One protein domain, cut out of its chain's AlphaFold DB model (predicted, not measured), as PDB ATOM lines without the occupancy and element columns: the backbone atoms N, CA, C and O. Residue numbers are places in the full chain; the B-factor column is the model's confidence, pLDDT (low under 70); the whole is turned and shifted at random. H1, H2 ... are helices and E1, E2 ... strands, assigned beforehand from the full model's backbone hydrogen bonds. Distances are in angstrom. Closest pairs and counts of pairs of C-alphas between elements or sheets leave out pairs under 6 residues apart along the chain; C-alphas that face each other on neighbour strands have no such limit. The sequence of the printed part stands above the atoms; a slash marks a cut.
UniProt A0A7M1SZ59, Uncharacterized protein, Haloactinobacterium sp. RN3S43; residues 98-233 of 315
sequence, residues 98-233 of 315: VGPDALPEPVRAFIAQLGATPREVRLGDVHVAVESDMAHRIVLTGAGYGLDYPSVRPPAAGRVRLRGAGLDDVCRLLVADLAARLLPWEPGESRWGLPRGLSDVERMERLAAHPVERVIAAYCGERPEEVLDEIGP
ATOM      1  N   VAL A  98     141.215 196.939 217.147       76.12
ATOM      2  CA  VAL A  98     140.031 196.278 217.696       76.12
ATOM      3  C   VAL A  98     140.448 194.923 218.262       76.12
ATOM      4  O   VAL A  98     141.056 194.115 217.563       76.12
ATOM      5  N   GLY A  99     140.130 194.687 219.537       77.75
ATOM      6  CA  GLY A  99     140.358 193.404 220.202       77.75
ATOM      7  C   GLY A  99     139.474 192.281 219.656       77.75
ATOM      8  O   GLY A  99     138.375 192.563 219.176       77.75
ATOM      9  N   PRO A 100     139.892 191.008 219.778       80.88
ATOM     10  CA  PRO A 100     139.074 189.870 219.356       80.88
ATOM     11  C   PRO A 100     137.703 189.853 220.052       80.88
ATOM     12  O   PRO A 100     136.695 189.584 219.407       80.88
ATOM     13  N   ASP A 101     137.635 190.255 221.326       83.94
ATOM     14  CA  ASP A 101     136.387 190.321 222.105       83.94
ATOM     15  C   ASP A 101     135.418 191.422 221.641       83.94
ATOM     16  O   ASP A 101     134.239 191.408 221.997       83.94
ATOM     17  N   ALA A 102     135.895 192.381 220.845       85.88
ATOM     18  CA  ALA A 102     135.082 193.461 220.294       85.88
ATOM     19  C   ALA A 102     134.451 193.106 218.934       85.88
ATOM     20  O   ALA A 102     133.646 193.881 218.419       85.88
ATOM     21  N   LEU A 103     134.784 191.946 218.355       90.06
ATOM     22  CA  LEU A 103     134.137 191.448 217.141       90.06
ATOM     23  C   LEU A 103     132.711 190.952 217.419       90.06
ATOM     24  O   LEU A 103     132.465 190.432 218.509       90.06
ATOM     25  N   PRO A 104     131.785 191.011 216.444       94.00
ATOM     26  CA  PRO A 104     130.487 190.348 216.551       94.00
ATOM     27  C   PRO A 104     130.632 188.848 216.851       94.00
ATOM     28  O   PRO A 104     131.506 188.178 216.298       94.00
ATOM     29  N   GLU A 105     129.753 188.300 217.695       95.12
ATOM     30  CA  GLU A 105     129.813 186.888 218.112       95.12
ATOM     31  C   GLU A 105     129.853 185.887 216.941       95.12
ATOM     32  O   GLU A 105     130.687 184.983 216.986       95.12
ATOM     33  N   PRO A 106     129.065 186.049 215.857       96.25
ATOM     34  CA  PRO A 106     129.141 185.141 214.711       96.25
ATOM     35  C   PRO A 106     130.534 185.085 214.075       96.25
ATOM     36  O   PRO A 106     130.996 184.018 213.680       96.25
ATOM     37  N   VAL A 107     131.235 186.221 214.025       95.88
ATOM     38  CA  VAL A 107     132.591 186.318 213.468       95.88
ATOM     39  C   VAL A 107     133.589 185.614 214.385       95.88
ATOM     40  O   VAL A 107     134.430 184.856 213.905       95.88
ATOM     41  N   ARG A 108     133.475 185.800 215.707       94.69
ATOM     42  CA  ARG A 108     134.325 185.098 216.684       94.69
ATOM     43  C   ARG A 108     134.130 183.588 216.629       94.69
ATOM     44  O   ARG A 108     135.114 182.852 216.608       94.69
ATOM     45  N   ALA A 109     132.879 183.137 216.578       95.06
ATOM     46  CA  ALA A 109     132.539 181.724 216.471       95.06
ATOM     47  C   ALA A 109     133.112 181.108 215.186       95.06
ATOM     48  O   ALA A 109     133.714 180.037 215.236       95.06
ATOM     49  N   PHE A 110     133.006 181.818 214.059       94.94
ATOM     50  CA  PHE A 110     133.583 181.388 212.786       94.94
ATOM     51  C   PHE A 110     135.118 181.296 212.834       94.94
ATOM     52  O   PHE A 110     135.686 180.275 212.455       94.94
ATOM     53  N   ILE A 111     135.805 182.309 213.374       92.38
ATOM     54  CA  ILE A 111     137.270 182.290 213.559       92.38
ATOM     55  C   ILE A 111     137.701 181.096 214.423       92.38
ATOM     56  O   ILE A 111     138.675 180.413 214.099       92.38
ATOM     57  N   ALA A 112     136.965 180.823 215.504       90.31
ATOM     58  CA  ALA A 112     137.232 179.690 216.380       90.31
ATOM     59  C   ALA A 112     137.009 178.343 215.676       90.31
ATOM     60  O   ALA A 112     137.833 177.441 215.828       90.31
ATOM     61  N   GLN A 113     135.947 178.216 214.872       91.94
ATOM     62  CA  GLN A 113     135.670 177.026 214.061       91.94
ATOM     63  C   GLN A 113     136.812 176.727 213.079       91.94
ATOM     64  O   GLN A 113     137.184 175.568 212.914       91.94
ATOM     65  N   LEU A 114     137.396 177.760 212.467       84.25
ATOM     66  CA  LEU A 114     138.539 177.626 211.558       84.25
ATOM     67  C   LEU A 114     139.875 177.365 212.276       84.25
ATOM     68  O   LEU A 114     140.902 177.198 211.622       84.25
ATOM     69  N   GLY A 115     139.901 177.373 213.613       86.38
ATOM     70  CA  GLY A 115     141.139 177.255 214.387       86.38
ATOM     71  C   GLY A 115     142.072 178.465 214.252       86.38
ATOM     72  O   GLY A 115     143.249 178.366 214.598       86.38
ATOM     73  N   ALA A 116     141.557 179.607 213.785       84.75
ATOM     74  CA  ALA A 116     142.319 180.827 213.515       84.75
ATOM     75  C   ALA A 116     142.355 181.800 214.706       84.75
ATOM     76  O   ALA A 116     142.700 182.974 214.555       84.75
ATOM     77  N   THR A 117     141.965 181.346 215.901       83.81
ATOM     78  CA  THR A 117     141.936 182.187 217.100       83.81
ATOM     79  C   THR A 117     143.337 182.726 217.412       83.81
ATOM     80  O   THR A 117     144.288 181.941 217.526       83.81
ATOM     81  N   PRO A 118     143.496 184.049 217.592       72.88
ATOM     82  CA  PRO A 118     144.778 184.632 217.949       72.88
ATOM     83  C   PRO A 118     145.240 184.089 219.307       72.88
ATOM     84  O   PRO A 118     144.494 184.079 220.285       72.88
ATOM     85  N   ARG A 119     146.493 183.633 219.381       64.38
ATOM     86  CA  ARG A 119     147.143 183.332 220.666       64.38
ATOM     87  C   ARG A 119     147.484 184.648 221.360       64.38
ATOM     88  O   ARG A 119     147.764 185.625 220.673       64.38
ATOM     89  N   GLU A 120     147.519 184.668 222.695       53.72
ATOM     90  CA  GLU A 120     147.996 185.840 223.446       53.72
ATOM     91  C   GLU A 120     149.361 186.301 222.910       53.72
ATOM     92  O   GLU A 120     150.385 185.625 223.070       53.72
ATOM     93  N   VAL A 121     149.369 187.458 222.250       46.91
ATOM     94  CA  VAL A 121     150.577 188.035 221.669       46.91
ATOM     95  C   VAL A 121     151.279 188.822 222.766       46.91
ATOM     96  O   VAL A 121     150.759 189.796 223.304       46.91
ATOM     97  N   ARG A 122     152.493 188.400 223.120       37.41
ATOM     98  CA  ARG A 122     153.267 188.960 224.246       37.41
ATOM     99  C   ARG A 122     153.797 190.385 224.011       37.41
ATOM    100  O   ARG A 122     154.457 190.919 224.896       37.41
ATOM    101  N   LEU A 123     153.541 190.974 222.841       41.31
ATOM    102  CA  LEU A 123     154.150 192.223 222.366       41.31
ATOM    103  C   LEU A 123     153.159 193.390 222.209       41.31
ATOM    104  O   LEU A 123     153.525 194.421 221.662       41.31
ATOM    105  N   GLY A 124     151.926 193.266 222.709       45.47
ATOM    106  CA  GLY A 124     150.953 194.370 222.703       45.47
ATOM    107  C   GLY A 124     150.277 194.635 221.352       45.47
ATOM    108  O   GLY A 124     149.374 195.467 221.293       45.47
ATOM    109  N   ASP A 125     150.651 193.904 220.300       56.00
ATOM    110  CA  ASP A 125     149.906 193.870 219.045       56.00
ATOM    111  C   ASP A 125     148.605 193.083 219.209       56.00
ATOM    112  O   ASP A 125     148.577 191.962 219.724       56.00
ATOM    113  N   VAL A 126     147.512 193.692 218.758       70.12
ATOM    114  CA  VAL A 126     146.171 193.118 218.842       70.12
ATOM    115  C   VAL A 126     145.805 192.537 217.482       70.12
ATOM    116  O   VAL A 126     145.669 193.264 216.497       70.12
ATOM    117  N   HIS A 127     145.642 191.219 217.437       77.94
ATOM    118  CA  HIS A 127     145.165 190.494 216.264       77.94
ATOM    119  C   HIS A 127     143.761 189.960 216.515       77.94
ATOM    120  O   HIS A 127     143.409 189.615 217.643       77.94
ATOM    121  N   VAL A 128     142.980 189.872 215.444       83.38
ATOM    122  CA  VAL A 128     141.624 189.315 215.473       83.38
ATOM    123  C   VAL A 128     141.578 187.880 214.947       83.38
ATOM    124  O   VAL A 128     140.723 187.117 215.379       83.38
ATOM    125  N   ALA A 129     142.521 187.492 214.081       82.12
ATOM    126  CA  ALA A 129     142.695 186.126 213.588       82.12
ATOM    127  C   ALA A 129     144.163 185.865 213.213       82.12
ATOM    128  O   ALA A 129     144.869 186.788 212.807       82.12
ATOM    129  N   VAL A 130     144.633 184.624 213.334       73.56
ATOM    130  CA  VAL A 130     145.992 184.197 212.964       73.56
ATOM    131  C   VAL A 130     145.926 182.874 212.204       73.56
ATOM    132  O   VAL A 130     145.310 181.921 212.666       73.56
ATOM    133  N   GLU A 131     146.613 182.810 211.069       69.88
ATOM    134  CA  GLU A 131     146.754 181.630 210.216       69.88
ATOM    135  C   GLU A 131     148.223 181.493 209.826       69.88
ATOM    136  O   GLU A 131     148.750 182.402 209.201       69.88
ATOM    137  N   SER A 132     148.862 180.355 210.113       63.38
ATOM    138  CA  SER A 132     150.222 180.034 209.643       63.38
ATOM    139  C   SER A 132     151.227 181.192 209.804       63.38
ATOM    140  O   SER A 132     151.751 181.406 210.897       63.38
ATOM    141  N   ASP A 133     151.502 181.934 208.728       59.66
ATOM    142  CA  ASP A 133     152.445 183.051 208.626       59.66
ATOM    143  C   ASP A 133     151.778 184.441 208.520       59.66
ATOM    144  O   ASP A 133     152.465 185.455 208.337       59.66
ATOM    145  N   MET A 134     150.456 184.507 208.675       63.91
ATOM    146  CA  MET A 134     149.648 185.719 208.616       63.91
ATOM    147  C   MET A 134     148.885 185.979 209.913       63.91
ATOM    148  O   MET A 134     148.244 185.099 210.488       63.91
ATOM    149  N   ALA A 135     148.863 187.240 210.325       72.94
ATOM    150  CA  ALA A 135     147.973 187.727 211.361       72.94
ATOM    151  C   ALA A 135     147.074 188.820 210.778       72.94
ATOM    152  O   ALA A 135     147.523 189.671 210.019       72.94
ATOM    153  N   HIS A 136     145.792 188.790 211.124       78.06
ATOM    154  CA  HIS A 136     144.809 189.780 210.708       78.06
ATOM    155  C   HIS A 136     144.591 190.761 211.852       78.06
ATOM    156  O   HIS A 136     144.428 190.364 213.012       78.06
ATOM    157  N   ARG A 137     144.558 192.051 211.531       80.50
ATOM    158  CA  ARG A 137     144.285 193.128 212.484       80.50
ATOM    159  C   ARG A 137     143.206 194.039 211.925       80.50
ATOM    160  O   ARG A 137     143.256 194.408 210.758       80.50
ATOM    161  N   ILE A 138     142.274 194.451 212.777       81.19
ATOM    162  CA  ILE A 138     141.342 195.532 212.457       81.19
ATOM    163  C   ILE A 138     141.799 196.788 213.180       81.19
ATOM    164  O   ILE A 138     142.039 196.769 214.388       81.19
ATOM    165  N   VAL A 139     141.904 197.882 212.437       76.25
ATOM    166  CA  VAL A 139     142.367 199.171 212.941       76.25
ATOM    167  C   VAL A 139     141.282 200.232 212.854       76.25
ATOM    168  O   VAL A 139     140.553 200.309 211.869       76.25
ATOM    169  N   LEU A 140     141.193 201.079 213.876       70.12
ATOM    170  CA  LEU A 140     140.385 202.289 213.864       70.12
ATOM    171  C   LEU A 140     141.223 203.452 213.326       70.12
ATOM    172  O   LEU A 140     142.275 203.802 213.858       70.12
ATOM    173  N   THR A 141     140.723 204.070 212.268       68.69
ATOM    174  CA  THR A 141     141.305 205.234 211.599       68.69
ATOM    175  C   THR A 141     140.392 206.445 211.789       68.69
ATOM    176  O   THR A 141     139.223 206.302 212.142       68.69
ATOM    177  N   GLY A 142     140.880 207.650 211.481       61.94
ATOM    178  CA  GLY A 142     140.047 208.860 211.515       61.94
ATOM    179  C   GLY A 142     138.847 208.841 210.553       61.94
ATOM    180  O   GLY A 142     137.944 209.655 210.710       61.94
ATOM    181  N   ALA A 143     138.825 207.925 209.579       68.31
ATOM    182  CA  ALA A 143     137.733 207.773 208.619       68.31
ATOM    183  C   ALA A 143     136.769 206.617 208.957       68.31
ATOM    184  O   ALA A 143     135.733 206.505 208.315       68.31
ATOM    185  N   GLY A 144     137.104 205.741 209.915       76.62
ATOM    186  CA  GLY A 144     136.378 204.492 210.193       76.62
ATOM    187  C   GLY A 144     137.327 203.312 210.404       76.62
ATOM    188  O   GLY A 144     138.481 203.508 210.782       76.62
ATOM    189  N   TYR A 145     136.878 202.089 210.141       79.38
ATOM    190  CA  TYR A 145     137.677 200.877 210.341       79.38
ATOM    191  C   TYR A 145     138.468 200.484 209.083       79.38
ATOM    192  O   TYR A 145     138.142 200.901 207.966       79.38
ATOM    193  N   GLY A 146     139.523 199.691 209.278       77.25
ATOM    194  CA  GLY A 146     140.334 199.096 208.218       77.25
ATOM    195  C   GLY A 146     140.846 197.704 208.583       77.25
ATOM    196  O   GLY A 146     140.942 197.376 209.765       77.25
ATOM    197  N   LEU A 147     141.159 196.897 207.564       77.75
ATOM    198  CA  LEU A 147     141.744 195.558 207.698       77.75
ATOM    199  C   LEU A 147     143.216 195.577 207.275       77.75
ATOM    200  O   LEU A 147     143.537 195.993 206.156       77.75
ATOM    201  N   ASP A 148     144.077 195.083 208.159       72.81
ATOM    202  CA  ASP A 148     145.516 194.946 207.960       72.81
ATOM    203  C   ASP A 148     145.937 193.474 208.014       72.81
ATOM    204  O   ASP A 148     145.420 192.693 208.820       72.81
ATOM    205  N   TYR A 149     146.960 193.139 207.223       63.84
ATOM    206  CA  TYR A 149     147.619 191.830 207.203       63.84
ATOM    207  C   TYR A 149     149.087 191.998 207.595       63.84
ATOM    208  O   TYR A 149     149.963 191.995 206.722       63.84
ATOM    209  N   PRO A 150     149.423 192.207 208.875       51.78
ATOM    210  CA  PRO A 150     150.788 191.952 209.283       51.78
ATOM    211  C   PRO A 150     151.105 190.484 208.957       51.78
ATOM    212  O   PRO A 150     150.599 189.554 209.585       51.78
ATOM    213  N   SER A 151     151.962 190.260 207.955       43.56
ATOM    214  CA  SER A 151     152.785 189.051 207.963       43.56
ATOM    215  C   SER A 151     153.399 188.951 209.359       43.56
ATOM    216  O   SER A 151     153.740 189.973 209.944       43.56
ATOM    217  N   VAL A 152     153.564 187.748 209.906       37.38
ATOM    218  CA  VAL A 152     154.195 187.547 211.227       37.38
ATOM    219  C   VAL A 152     155.670 188.034 211.244       37.38
ATOM    220  O   VAL A 152     156.331 188.047 212.279       37.38
ATOM    221  N   ARG A 153     156.198 188.480 210.096       35.62
ATOM    222  CA  ARG A 153     157.448 189.243 209.965       35.62
ATOM    223  C   ARG A 153     157.262 190.679 210.480       35.62
ATOM    224  O   ARG A 153     156.175 191.227 210.327       35.62
ATOM    225  N   PRO A 154     158.298 191.317 211.060       32.81
ATOM    226  CA  PRO A 154     158.164 192.669 211.594       32.81
ATOM    227  C   PRO A 154     157.544 193.591 210.545       32.81
ATOM    228  O   PRO A 154     157.868 193.430 209.364       32.81
ATOM    229  N   PRO A 155     156.643 194.497 210.958       35.91
ATOM    230  CA  PRO A 155     155.658 195.125 210.096       35.91
ATOM    231  C   PRO A 155     156.350 195.769 208.899       35.91
ATOM    232  O   PRO A 155     156.867 196.882 208.953       35.91
ATOM    233  N   ALA A 156     156.360 195.045 207.781       35.56
ATOM    234  CA  ALA A 156     156.411 195.653 206.473       35.56
ATOM    235  C   ALA A 156     155.143 196.491 206.434       35.56
ATOM    236  O   ALA A 156     154.084 195.874 206.342       35.56
ATOM    237  N   ALA A 157     155.263 197.811 206.659       39.00
ATOM    238  CA  ALA A 157     154.189 198.807 206.700       39.00
ATOM    239  C   ALA A 157     152.857 198.177 206.300       39.00
ATOM    240  O   ALA A 157     152.618 197.982 205.102       39.00
ATOM    241  N   GLY A 158     152.094 197.706 207.298       40.62
ATOM    242  CA  GLY A 158     150.889 196.922 207.055       40.62
ATOM    243  C   GLY A 158     150.063 197.700 206.047       40.62
ATOM    244  O   GLY A 158     149.656 198.828 206.325       40.62
ATOM    245  N   ARG A 159     149.942 197.184 204.817       43.09
ATOM    246  CA  ARG A 159     149.206 197.899 203.781       43.09
ATOM    247  C   ARG A 159     147.764 197.903 204.252       43.09
ATOM    248  O   ARG A 159     147.096 196.881 204.143       43.09
ATOM    249  N   VAL A 160     147.322 199.035 204.792       46.88
ATOM    250  CA  VAL A 160     145.921 199.257 205.134       46.88
ATOM    251  C   VAL A 160     145.155 199.211 203.821       46.88
ATOM    252  O   VAL A 160     145.219 200.159 203.036       46.88
ATOM    253  N   ARG A 161     144.514 198.077 203.535       56.12
ATOM    254  CA  ARG A 161     143.882 197.835 202.231       56.12
ATOM    255  C   ARG A 161     142.565 198.582 202.079       56.12
ATOM    256  O   ARG A 161     142.219 199.012 200.984       56.12
ATOM    257  N   LEU A 162     141.880 198.799 203.197       61.88
ATOM    258  CA  LEU A 162     140.590 199.469 203.261       61.88
ATOM    259  C   LEU A 162     140.630 200.518 204.374       61.88
ATOM    260  O   LEU A 162     141.033 200.210 205.495       61.88
ATOM    261  N   ARG A 163     140.226 201.758 204.082       62.12
ATOM    262  CA  ARG A 163     140.096 202.826 205.082       62.12
ATOM    263  C   ARG A 163     138.700 203.416 205.022       62.12
ATOM    264  O   ARG A 163     138.242 203.788 203.948       62.12
ATOM    265  N   GLY A 164     138.087 203.568 206.189       57.75
ATOM    266  CA  GLY A 164     136.847 204.321 206.347       57.75
ATOM    267  C   GLY A 164     135.562 203.527 206.149       57.75
ATOM    268  O   GLY A 164     134.536 204.111 205.818       57.75
ATOM    269  N   ALA A 165     135.614 202.213 206.363       71.44
ATOM    270  CA  ALA A 165     134.436 201.353 206.333       71.44
ATOM    271  C   ALA A 165     133.809 201.186 207.729       71.44
ATOM    272  O   ALA A 165     134.440 201.485 208.752       71.44
ATOM    273  N   GLY A 166     132.569 200.690 207.778       84.94
ATOM    274  CA  GLY A 166     131.960 200.233 209.026       84.94
ATOM    275  C   GLY A 166     132.656 198.976 209.558       84.94
ATOM    276  O   GLY A 166     133.259 198.218 208.799       84.94
ATOM    277  N   LEU A 167     132.570 198.723 210.869       87.88
ATOM    278  CA  LEU A 167     133.146 197.510 211.465       87.88
ATOM    279  C   LEU A 167     132.560 196.235 210.833       87.88
ATOM    280  O   LEU A 167     133.299 195.287 210.581       87.88
ATOM    281  N   ASP A 168     131.261 196.236 210.528       90.31
ATOM    282  CA  ASP A 168     130.575 195.104 209.897       90.31
ATOM    283  C   ASP A 168     131.132 194.790 208.504       90.31
ATOM    284  O   ASP A 168     131.329 193.626 208.162       90.31
ATOM    285  N   ASP A 169     131.448 195.817 207.715       89.19
ATOM    286  CA  ASP A 169     132.030 195.661 206.379       89.19
ATOM    287  C   ASP A 169     133.416 195.025 206.447       89.19
ATOM    288  O   ASP A 169     133.725 194.082 205.715       89.19
ATOM    289  N   VAL A 170     134.227 195.492 207.395       88.19
ATOM    290  CA  VAL A 170     135.542 194.913 207.665       88.19
ATOM    291  C   VAL A 170     135.415 193.462 208.142       88.19
ATOM    292  O   VAL A 170     136.210 192.616 207.735       88.19
ATOM    293  N   CYS A 171     134.402 193.143 208.951       92.69
ATOM    294  CA  CYS A 171     134.144 191.775 209.399       92.69
ATOM    295  C   CYS A 171     133.739 190.843 208.249       92.69
ATOM    296  O   CYS A 171     134.214 189.711 208.198       92.69
ATOM    297  N   ARG A 172     132.910 191.301 207.301       93.38
ATOM    298  CA  ARG A 172     132.558 190.523 206.096       93.38
ATOM    299  C   ARG A 172     133.786 190.225 205.241       93.38
ATOM    300  O   ARG A 172     133.952 189.095 204.786       93.38
ATOM    301  N   LEU A 173     134.654 191.219 205.055       90.56
ATOM    302  CA  LEU A 173     135.898 191.046 204.309       90.56
ATOM    303  C   LEU A 173     136.847 190.069 205.020       90.56
ATOM    304  O   LEU A 173     137.393 189.176 204.377       90.56
ATOM    305  N   LEU A 174     136.973 190.180 206.348       90.50
ATOM    306  CA  LEU A 174     137.743 189.242 207.167       90.50
ATOM    307  C   LEU A 174     137.226 187.802 207.017       90.50
ATOM    308  O   LEU A 174     138.021 186.890 206.810       90.50
ATOM    309  N   VAL A 175     135.904 187.596 207.082       93.62
ATOM    310  CA  VAL A 175     135.280 186.283 206.846       93.62
ATOM    311  C   VAL A 175     135.641 185.758 205.459       93.62
ATOM    312  O   VAL A 175     136.072 184.615 205.352       93.62
ATOM    313  N   ALA A 176     135.520 186.583 204.416       90.62
ATOM    314  CA  ALA A 176     135.833 186.185 203.047       90.62
ATOM    315  C   ALA A 176     137.304 185.767 202.864       90.62
ATOM    316  O   ALA A 176     137.587 184.814 202.136       90.62
ATOM    317  N   ASP A 177     138.240 186.457 203.517       86.62
ATOM    318  CA  ASP A 177     139.668 186.136 203.442       86.62
ATOM    319  C   ASP A 177     140.034 184.863 204.198       86.62
ATOM    320  O   ASP A 177     140.769 184.028 203.665       86.62
ATOM    321  N   LEU A 178     139.498 184.691 205.409       87.25
ATOM    322  CA  LEU A 178     139.707 183.474 206.191       87.25
ATOM    323  C   LEU A 178     139.066 182.271 205.496       87.25
ATOM    324  O   LEU A 178     139.707 181.236 205.359       87.25
ATOM    325  N   ALA A 179     137.841 182.417 204.987       88.06
ATOM    326  CA  ALA A 179     137.147 181.380 204.233       88.06
ATOM    327  C   ALA A 179     137.948 180.927 203.007       88.06
ATOM    328  O   ALA A 179     138.150 179.735 202.805       88.06
ATOM    329  N   ALA A 180     138.466 181.869 202.214       79.94
ATOM    330  CA  ALA A 180     139.214 181.552 201.001       79.94
ATOM    331  C   ALA A 180     140.492 180.728 201.245       79.94
ATOM    332  O   ALA A 180     140.995 180.110 200.301       79.94
ATOM    333  N   ARG A 181     141.021 180.752 202.474       76.19
ATOM    334  CA  ARG A 181     142.295 180.132 202.855       76.19
ATOM    335  C   ARG A 181     142.143 178.903 203.742       76.19
ATOM    336  O   ARG A 181     142.868 177.934 203.556       76.19
ATOM    337  N   LEU A 182     141.220 178.964 204.696       78.12
ATOM    338  CA  LEU A 182     141.115 178.003 205.789       78.12
ATOM    339  C   LEU A 182     139.923 177.067 205.676       78.12
ATOM    340  O   LEU A 182     139.952 176.017 206.316       78.12
ATOM    341  N   LEU A 183     138.872 177.423 204.927       80.25
ATOM    342  CA  LEU A 183     137.781 176.474 204.741       80.25
ATOM    343  C   LEU A 183     138.269 175.336 203.842       80.25
ATOM    344  O   LEU A 183     138.679 175.596 202.704       80.25
ATOM    345  N   PRO A 184     138.236 174.085 204.334       70.94
ATOM    346  CA  PRO A 184     138.521 172.944 203.491       70.94
ATOM    347  C   PRO A 184     137.458 172.886 202.397       70.94
ATOM    348  O   PRO A 184     136.264 173.028 202.657       70.94
ATOM    349  N   TRP A 185     137.910 172.709 201.163       73.50
ATOM    350  CA  TRP A 185     137.024 172.430 200.047       73.50
ATOM    351  C   TRP A 185     136.781 170.924 199.983       73.50
ATOM    352  O   TRP A 185     137.738 170.145 199.995       73.50
ATOM    353  N   GLU A 186     135.513 170.525 199.916       73.12
ATOM    354  CA  GLU A 186     135.148 169.127 199.732       73.12
ATOM    355  C   GLU A 186     135.187 168.751 198.243       73.12
ATOM    356  O   GLU A 186     134.602 169.440 197.399       73.12
ATOM    357  N   PRO A 187     135.856 167.640 197.893       69.62
ATOM    358  CA  PRO A 187     135.885 167.147 196.529       69.62
ATOM    359  C   PRO A 187     134.493 166.939 195.934       69.62
ATOM    360  O   PRO A 187     133.668 166.225 196.499       69.62
ATOM    361  N   GLY A 188     134.274 167.492 194.739       73.75
ATOM    362  CA  GLY A 188     133.029 167.322 193.981       73.75
ATOM    363  C   GLY A 188     131.964 168.375 194.267       73.75
ATOM    364  O   GLY A 188     130.895 168.332 193.662       73.75
ATOM    365  N   GLU A 189     132.254 169.345 195.131       79.75
ATOM    366  CA  GLU A 189     131.405 170.514 195.336       79.75
ATOM    367  C   GLU A 189     131.901 171.703 194.505       79.75
ATOM    368  O   GLU A 189     133.111 171.906 194.343       79.75
ATOM    369  N   SER A 190     130.972 172.512 193.985       83.19
ATOM    370  CA  SER A 190     131.311 173.801 193.373       83.19
ATOM    371  C   SER A 190     132.047 174.675 194.379       83.19
ATOM    372  O   SER A 190     131.693 174.747 195.559       83.19
ATOM    373  N   ARG A 191     133.065 175.393 193.905       82.56
ATOM    374  CA  ARG A 191     133.785 176.341 194.743       82.56
ATOM    375  C   ARG A 191     133.073 177.684 194.706       82.56
ATOM    376  O   ARG A 191     133.055 178.354 193.676       82.56
ATOM    377  N   TRP A 192     132.571 178.108 195.857       89.44
ATOM    378  CA  TRP A 192     131.908 179.397 196.026       89.44
ATOM    379  C   TRP A 192     132.843 180.422 196.661       89.44
ATOM    380  O   TRP A 192     133.629 180.111 197.557       89.44
ATOM    381  N   GLY A 193     132.784 181.664 196.190       91.12
ATOM    382  CA  GLY A 193     133.574 182.745 196.760       91.12
ATOM    383  C   GLY A 193     133.451 184.051 195.994       91.12
ATOM    384  O   GLY A 193     132.517 184.262 195.228       91.12
ATOM    385  N   LEU A 194     134.415 184.943 196.218       88.50
ATOM    386  CA  LEU A 194     134.530 186.188 195.465       88.50
ATOM    387  C   LEU A 194     135.569 186.025 194.344       88.50
ATOM    388  O   LEU A 194     136.623 185.424 194.587       88.50
ATOM    389  N   PRO A 195     135.331 186.575 193.141       83.56
ATOM    390  CA  PRO A 195     136.296 186.525 192.047       83.56
ATOM    391  C   PRO A 195     137.664 187.115 192.430       83.56
ATOM    392  O   PRO A 195     137.755 188.189 193.026       83.56
ATOM    393  N   ARG A 196     138.754 186.440 192.034       73.12
ATOM    394  CA  ARG A 196     140.142 186.799 192.408       73.12
ATOM    395  C   ARG A 196     140.612 188.180 191.921       73.12
ATOM    396  O   ARG A 196     141.621 188.674 192.412       73.12
ATOM    397  N   GLY A 197     139.923 188.775 190.944       74.38
ATOM    398  CA  GLY A 197     140.282 190.067 190.347       74.38
ATOM    399  C   GLY A 197     139.691 191.292 191.045       74.38
ATOM    400  O   GLY A 197     140.044 192.407 190.672       74.38
ATOM    401  N   LEU A 198     138.803 191.105 192.026       76.25
ATOM    402  CA  LEU A 198     138.141 192.217 192.705       76.25
ATOM    403  C   LEU A 198     139.084 192.915 193.690       76.25
ATOM    404  O   LEU A 198     139.782 192.271 194.478       76.25
ATOM    405  N   SER A 199     139.056 194.245 193.682       77.69
ATOM    406  CA  SER A 199     139.644 195.071 194.735       77.69
ATOM    407  C   SER A 199     138.893 194.893 196.057       77.69
ATOM    408  O   SER A 199     137.722 194.518 196.080       77.69
ATOM    409  N   ASP A 200     139.534 195.202 197.185       75.31
ATOM    410  CA  ASP A 200     138.894 195.050 198.499       75.31
ATOM    411  C   ASP A 200     137.654 195.952 198.664       75.31
ATOM    412  O   ASP A 200     136.719 195.583 199.374       75.31
ATOM    413  N   VAL A 201     137.601 197.084 197.950       81.19
ATOM    414  CA  VAL A 201     136.410 197.949 197.876       81.19
ATOM    415  C   VAL A 201     135.271 197.244 197.138       81.19
ATOM    416  O   VAL A 201     134.169 197.169 197.667       81.19
ATOM    417  N   GLU A 202     135.531 196.654 195.968       83.62
ATOM    418  CA  GLU A 202     134.509 195.918 195.204       83.62
ATOM    419  C   GLU A 202     134.020 194.673 195.959       83.62
ATOM    420  O   GLU A 202     132.825 194.373 195.971       83.62
ATOM    421  N   ARG A 203     134.928 193.960 196.638       85.56
ATOM    422  CA  ARG A 203     134.585 192.820 197.506       85.56
ATOM    423  C   ARG A 203     133.658 193.252 198.639       85.56
ATOM    424  O   ARG A 203     132.676 192.570 198.920       85.56
ATOM    425  N   MET A 204     133.948 194.389 199.269       85.88
ATOM    426  CA  MET A 204     133.102 194.965 200.310       85.88
ATOM    427  C   MET A 204     131.726 195.359 199.761       85.88
ATOM    428  O   MET A 204     130.717 194.953 200.329       85.88
ATOM    429  N   GLU A 205     131.670 196.101 198.653       88.50
ATOM    430  CA  GLU A 205     130.413 196.528 198.023       88.50
ATOM    431  C   GLU A 205     129.520 195.337 197.653       88.50
ATOM    432  O   GLU A 205     128.308 195.382 197.869       88.50
ATOM    433  N   ARG A 206     130.117 194.238 197.171       89.56
ATOM    434  CA  ARG A 206     129.404 192.994 196.854       89.56
ATOM    435  C   ARG A 206     128.755 192.363 198.087       89.56
ATOM    436  O   ARG A 206     127.631 191.879 198.004       89.56
ATOM    437  N   LEU A 207     129.444 192.389 199.227       93.19
ATOM    438  CA  LEU A 207     128.972 191.787 200.477       93.19
ATOM    439  C   LEU A 207     128.099 192.731 201.324       93.19
ATOM    440  O   LEU A 207     127.402 192.262 202.223       93.19
ATOM    441  N   ALA A 208     128.112 194.041 201.055       90.56
ATOM    442  CA  ALA A 208     127.490 195.070 201.896       90.56
ATOM    443  C   ALA A 208     125.976 194.881 202.099       90.56
ATOM    444  O   ALA A 208     125.440 195.234 203.151       90.56
ATOM    445  N   ALA A 209     125.282 194.294 201.119       92.12
ATOM    446  CA  ALA A 209     123.844 194.031 201.189       92.12
ATOM    447  C   ALA A 209     123.468 192.860 202.120       92.12
ATOM    448  O   ALA A 209     122.290 192.675 202.429       92.12
ATOM    449  N   HIS A 210     124.444 192.068 202.571       95.44
ATOM    450  CA  HIS A 210     124.211 190.847 203.336       95.44
ATOM    451  C   HIS A 210     124.689 191.015 204.784       95.44
ATOM    452  O   HIS A 210     125.777 191.536 205.019       95.44
ATOM    453  N   PRO A 211     123.931 190.582 205.804       95.31
ATOM    454  CA  PRO A 211     124.453 190.526 207.170       95.31
ATOM    455  C   PRO A 211     125.604 189.509 207.262       95.31
ATOM    456  O   PRO A 211     125.670 188.567 206.469       95.31
ATOM    457  N   VAL A 212     126.530 189.698 208.207       95.62
ATOM    458  CA  VAL A 212     127.763 188.890 208.284       95.62
ATOM    459  C   VAL A 212     127.475 187.402 208.498       95.62
ATOM    460  O   VAL A 212     128.156 186.553 207.934       95.62
ATOM    461  N   GLU A 213     126.405 187.073 209.215       96.75
ATOM    462  CA  GLU A 213     125.910 185.713 209.427       96.75
ATOM    463  C   GLU A 213     125.506 185.051 208.112       96.75
ATOM    464  O   GLU A 213     125.767 183.868 207.908       96.75
ATOM    465  N   ARG A 214     124.897 185.819 207.198       96.81
ATOM    466  CA  ARG A 214     124.501 185.318 205.879       96.81
ATOM    467  C   ARG A 214     125.720 185.050 205.004       96.81
ATOM    468  O   ARG A 214     125.728 184.058 204.286       96.81
ATOM    469  N   VAL A 215     126.750 185.893 205.105       96.75
ATOM    470  CA  VAL A 215     128.040 185.683 204.429       96.75
ATOM    471  C   VAL A 215     128.734 184.427 204.964       96.75
ATOM    472  O   VAL A 215     129.155 183.589 204.173       96.75
ATOM    473  N   ILE A 216     128.796 184.250 206.289       96.69
ATOM    474  CA  ILE A 216     129.353 183.043 206.923       96.69
ATOM    475  C   ILE A 216     128.590 181.792 206.465       96.69
ATOM    476  O   ILE A 216     129.207 180.828 206.026       96.69
ATOM    477  N   ALA A 217     127.255 181.816 206.523       96.19
ATOM    478  CA  ALA A 217     126.419 180.686 206.124       96.19
ATOM    479  C   ALA A 217     126.631 180.302 204.650       96.19
ATOM    480  O   ALA A 217     126.767 179.118 204.348       96.19
ATOM    481  N   ALA A 218     126.743 181.289 203.756       95.56
ATOM    482  CA  ALA A 218     127.037 181.062 202.343       95.56
ATOM    483  C   ALA A 218     128.404 180.390 202.134       95.56
ATOM    484  O   ALA A 218     128.493 179.412 201.397       95.56
ATOM    485  N   TYR A 219     129.459 180.846 202.822       92.94
ATOM    486  CA  TYR A 219     130.775 180.192 202.766       92.94
ATOM    487  C   TYR A 219     130.772 178.772 203.348       92.94
ATOM    488  O   TYR A 219     131.561 177.937 202.917       92.94
ATOM    489  N   CYS A 220     129.867 178.481 204.281       91.00
ATOM    490  CA  CYS A 220     129.639 177.142 204.823       91.00
ATOM    491  C   CYS A 220     128.658 176.293 203.983       91.00
ATOM    492  O   CYS A 220     128.231 175.238 204.448       91.00
ATOM    493  N   GLY A 221     128.280 176.739 202.777       89.44
ATOM    494  CA  GLY A 221     127.461 175.976 201.829       89.44
ATOM    495  C   GLY A 221     125.945 176.191 201.926       89.44
ATOM    496  O   GLY A 221     125.192 175.562 201.183       89.44
ATOM    497  N   GLU A 222     125.449 177.083 202.789       94.00
ATOM    498  CA  GLU A 222     124.012 177.376 202.854       94.00
ATOM    499  C   GLU A 222     123.600 178.411 201.797       94.00
ATOM    500  O   GLU A 222     123.740 179.618 202.013       94.00
ATOM    501  N   ARG A 223     122.999 177.939 200.695       93.12
ATOM    502  CA  ARG A 223     122.501 178.783 199.585       93.12
ATOM    503  C   ARG A 223     123.564 179.791 199.113       93.12
ATOM    504  O   ARG A 223     123.312 181.003 199.133       93.12
ATOM    505  N   PRO A 224     124.778 179.312 198.778       92.94
ATOM    506  CA  PRO A 224     125.908 180.170 198.449       92.94
ATOM    507  C   PRO A 224     125.624 181.097 197.264       92.94
ATOM    508  O   PRO A 224     126.063 182.241 197.285       92.94
ATOM    509  N   GLU A 225     124.829 180.658 196.291       93.94
ATOM    510  CA  GLU A 225     124.455 181.397 195.083       93.94
ATOM    511  C   GLU A 225     123.675 182.696 195.349       93.94
ATOM    512  O   GLU A 225     123.586 183.560 194.480       93.94
ATOM    513  N   GLU A 226     123.106 182.857 196.549       94.31
ATOM    514  CA  GLU A 226     122.424 184.093 196.940       94.31
ATOM    515  C   GLU A 226     123.396 185.211 197.371       94.31
ATOM    516  O   GLU A 226     122.968 186.357 197.519       94.31
ATOM    517  N   VAL A 227     124.675 184.895 197.622       95.69
ATOM    518  CA  VAL A 227     125.666 185.817 198.224       95.69
ATOM    519  C   VAL A 227     127.014 185.801 197.496       95.69
ATOM    520  O   VAL A 227     127.690 186.827 197.415       95.69
ATOM    521  N   LEU A 228     127.428 184.636 197.005       95.00
ATOM    522  CA  LEU A 228     128.735 184.351 196.428       95.00
ATOM    523  C   LEU A 228     128.595 183.960 194.957       95.00
ATOM    524  O   LEU A 228     127.536 183.531 194.504       95.00
ATOM    525  N   ASP A 229     129.699 184.067 194.228       92.31
ATOM    526  CA  ASP A 229     129.787 183.610 192.850       92.31
ATOM    527  C   ASP A 229     130.440 182.215 192.811       92.31
ATOM    528  O   ASP A 229     131.277 181.870 193.655       92.31
ATOM    529  N   GLU A 230     130.070 181.401 191.821       89.50
ATOM    530  CA  GLU A 230     130.795 180.164 191.530       89.50
ATOM    531  C   GLU A 230     132.150 180.540 190.913       89.50
ATOM    532  O   GLU A 230     132.229 181.085 189.812       89.50
ATOM    533  N   ILE A 231     133.231 180.296 191.655       84.88
ATOM    534  CA  ILE A 231     134.607 180.645 191.261       84.88
ATOM    535  C   ILE A 231     135.403 179.444 190.748       84.88
ATOM    536  O   ILE A 231     136.564 179.591 190.366       84.88
ATOM    537  N   GLY A 232     134.804 178.258 190.765       77.62
ATOM    538  CA  GLY A 232     135.370 177.057 190.175       77.62
ATOM    539  C   GLY A 232     134.328 175.943 190.114       77.62
ATOM    540  O   GLY A 232     133.584 175.783 191.087       77.62
ATOM    541  N   PRO A 233     134.277 175.183 189.007       75.69
ATOM    542  CA  PRO A 233     133.386 174.039 188.904       75.69
ATOM    543  C   PRO A 233     133.769 172.963 189.933       75.69
ATOM    544  O   PRO A 233     134.903 172.960 190.435       75.69
TER     545      PRO A 233
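Overview. This is residues 98 to 233 of the 315 residues of an uncharacterized protein of Haloactinobacterium sp. RN3S43 (UniProt A0A7M1SZ59). Helix H2 runs through the middle of the domain, with a small three-stranded sheet, E1 E2 E3, over one side of it and three shorter helices around the rest. H1, H2 and H4 run roughly side by side, their centres making a triangle, while H3 crosses H2 near its first residues; the small strand pair E4 and E5 lies at the far end from the sheet. The printed part has 136 residues, with four named helices and five named strands in the order H1 E1 E2 E3 H2 E4 H3 H4 E5; both sheets are antiparallel. The class is mixed, helices and strands, with under half of the residues, 64, in named elements. The whole is compact, with a radius of gyration of the C-alphas of 14.6 A, and spans 43 by 30 by 27 A.

Along the chain. H1, residues 105 to 113, begins at C-alpha 105 at (129.813, 186.888, 218.112) and is 12.2 A long. E1 is residues 129 to 131, E2 residues 134 to 141, 21.4 A long, and E3 residues 144 to 148, 13.4 A long. H2, residues 167 to 182, is 21.8 A long and begins at C-alpha 167 at (133.146, 197.510, 211.465). E4, residues 191 to 193, H3, residues 200 to 207, and H4, residues 212 to 219, follow. E5, residues 229 to 232, ends at C-alpha 232 at (135.370, 177.057, 190.175).

Arrangement. H2 is the hub, touching three helices. It touches H1 with residues 171 to 178 alone, at a shallow tilt of 15 degrees, the same way; the closest C-alphas, of Val 107 and Cys 171, are 7.0 A apart. It touches H4 at a shallow tilt of 19 degrees, the same way, the closest C-alphas, of Arg 172 and Val 212, being 5.5 A apart. It touches H3 with residues 169 to 173 alone, about perpendicular at 82 degrees, with the C-alphas of Asp 169 and Met 204 closest at 6.2 A. E1 E2 E3 form a meander, each strand the antiparallel neighbour of the one before: N 136 and O 129 are 2.8 A apart, N 139 and O 146 2.9 A. H2 is on one face of this sheet, two layers, at a height over the sheet of 8.8 A. E4 and E5 are antiparallel, with N 193 and O 229 3.0 A apart. In H1, H2, H3 and H4 every O i to N i+4 pair is within hydrogen-bond range.

Size, cuts and confidence. The C-alphas farthest apart, of Gly 142 and Gly 188, are 45.6 A apart. The printed part has no cut. The links H1 to E1 and E3 to H2 are long. The mean pLDDT of the printed part is 78.0, with 31 residues under 70, among them residues 119 to 125 and 149 to 164.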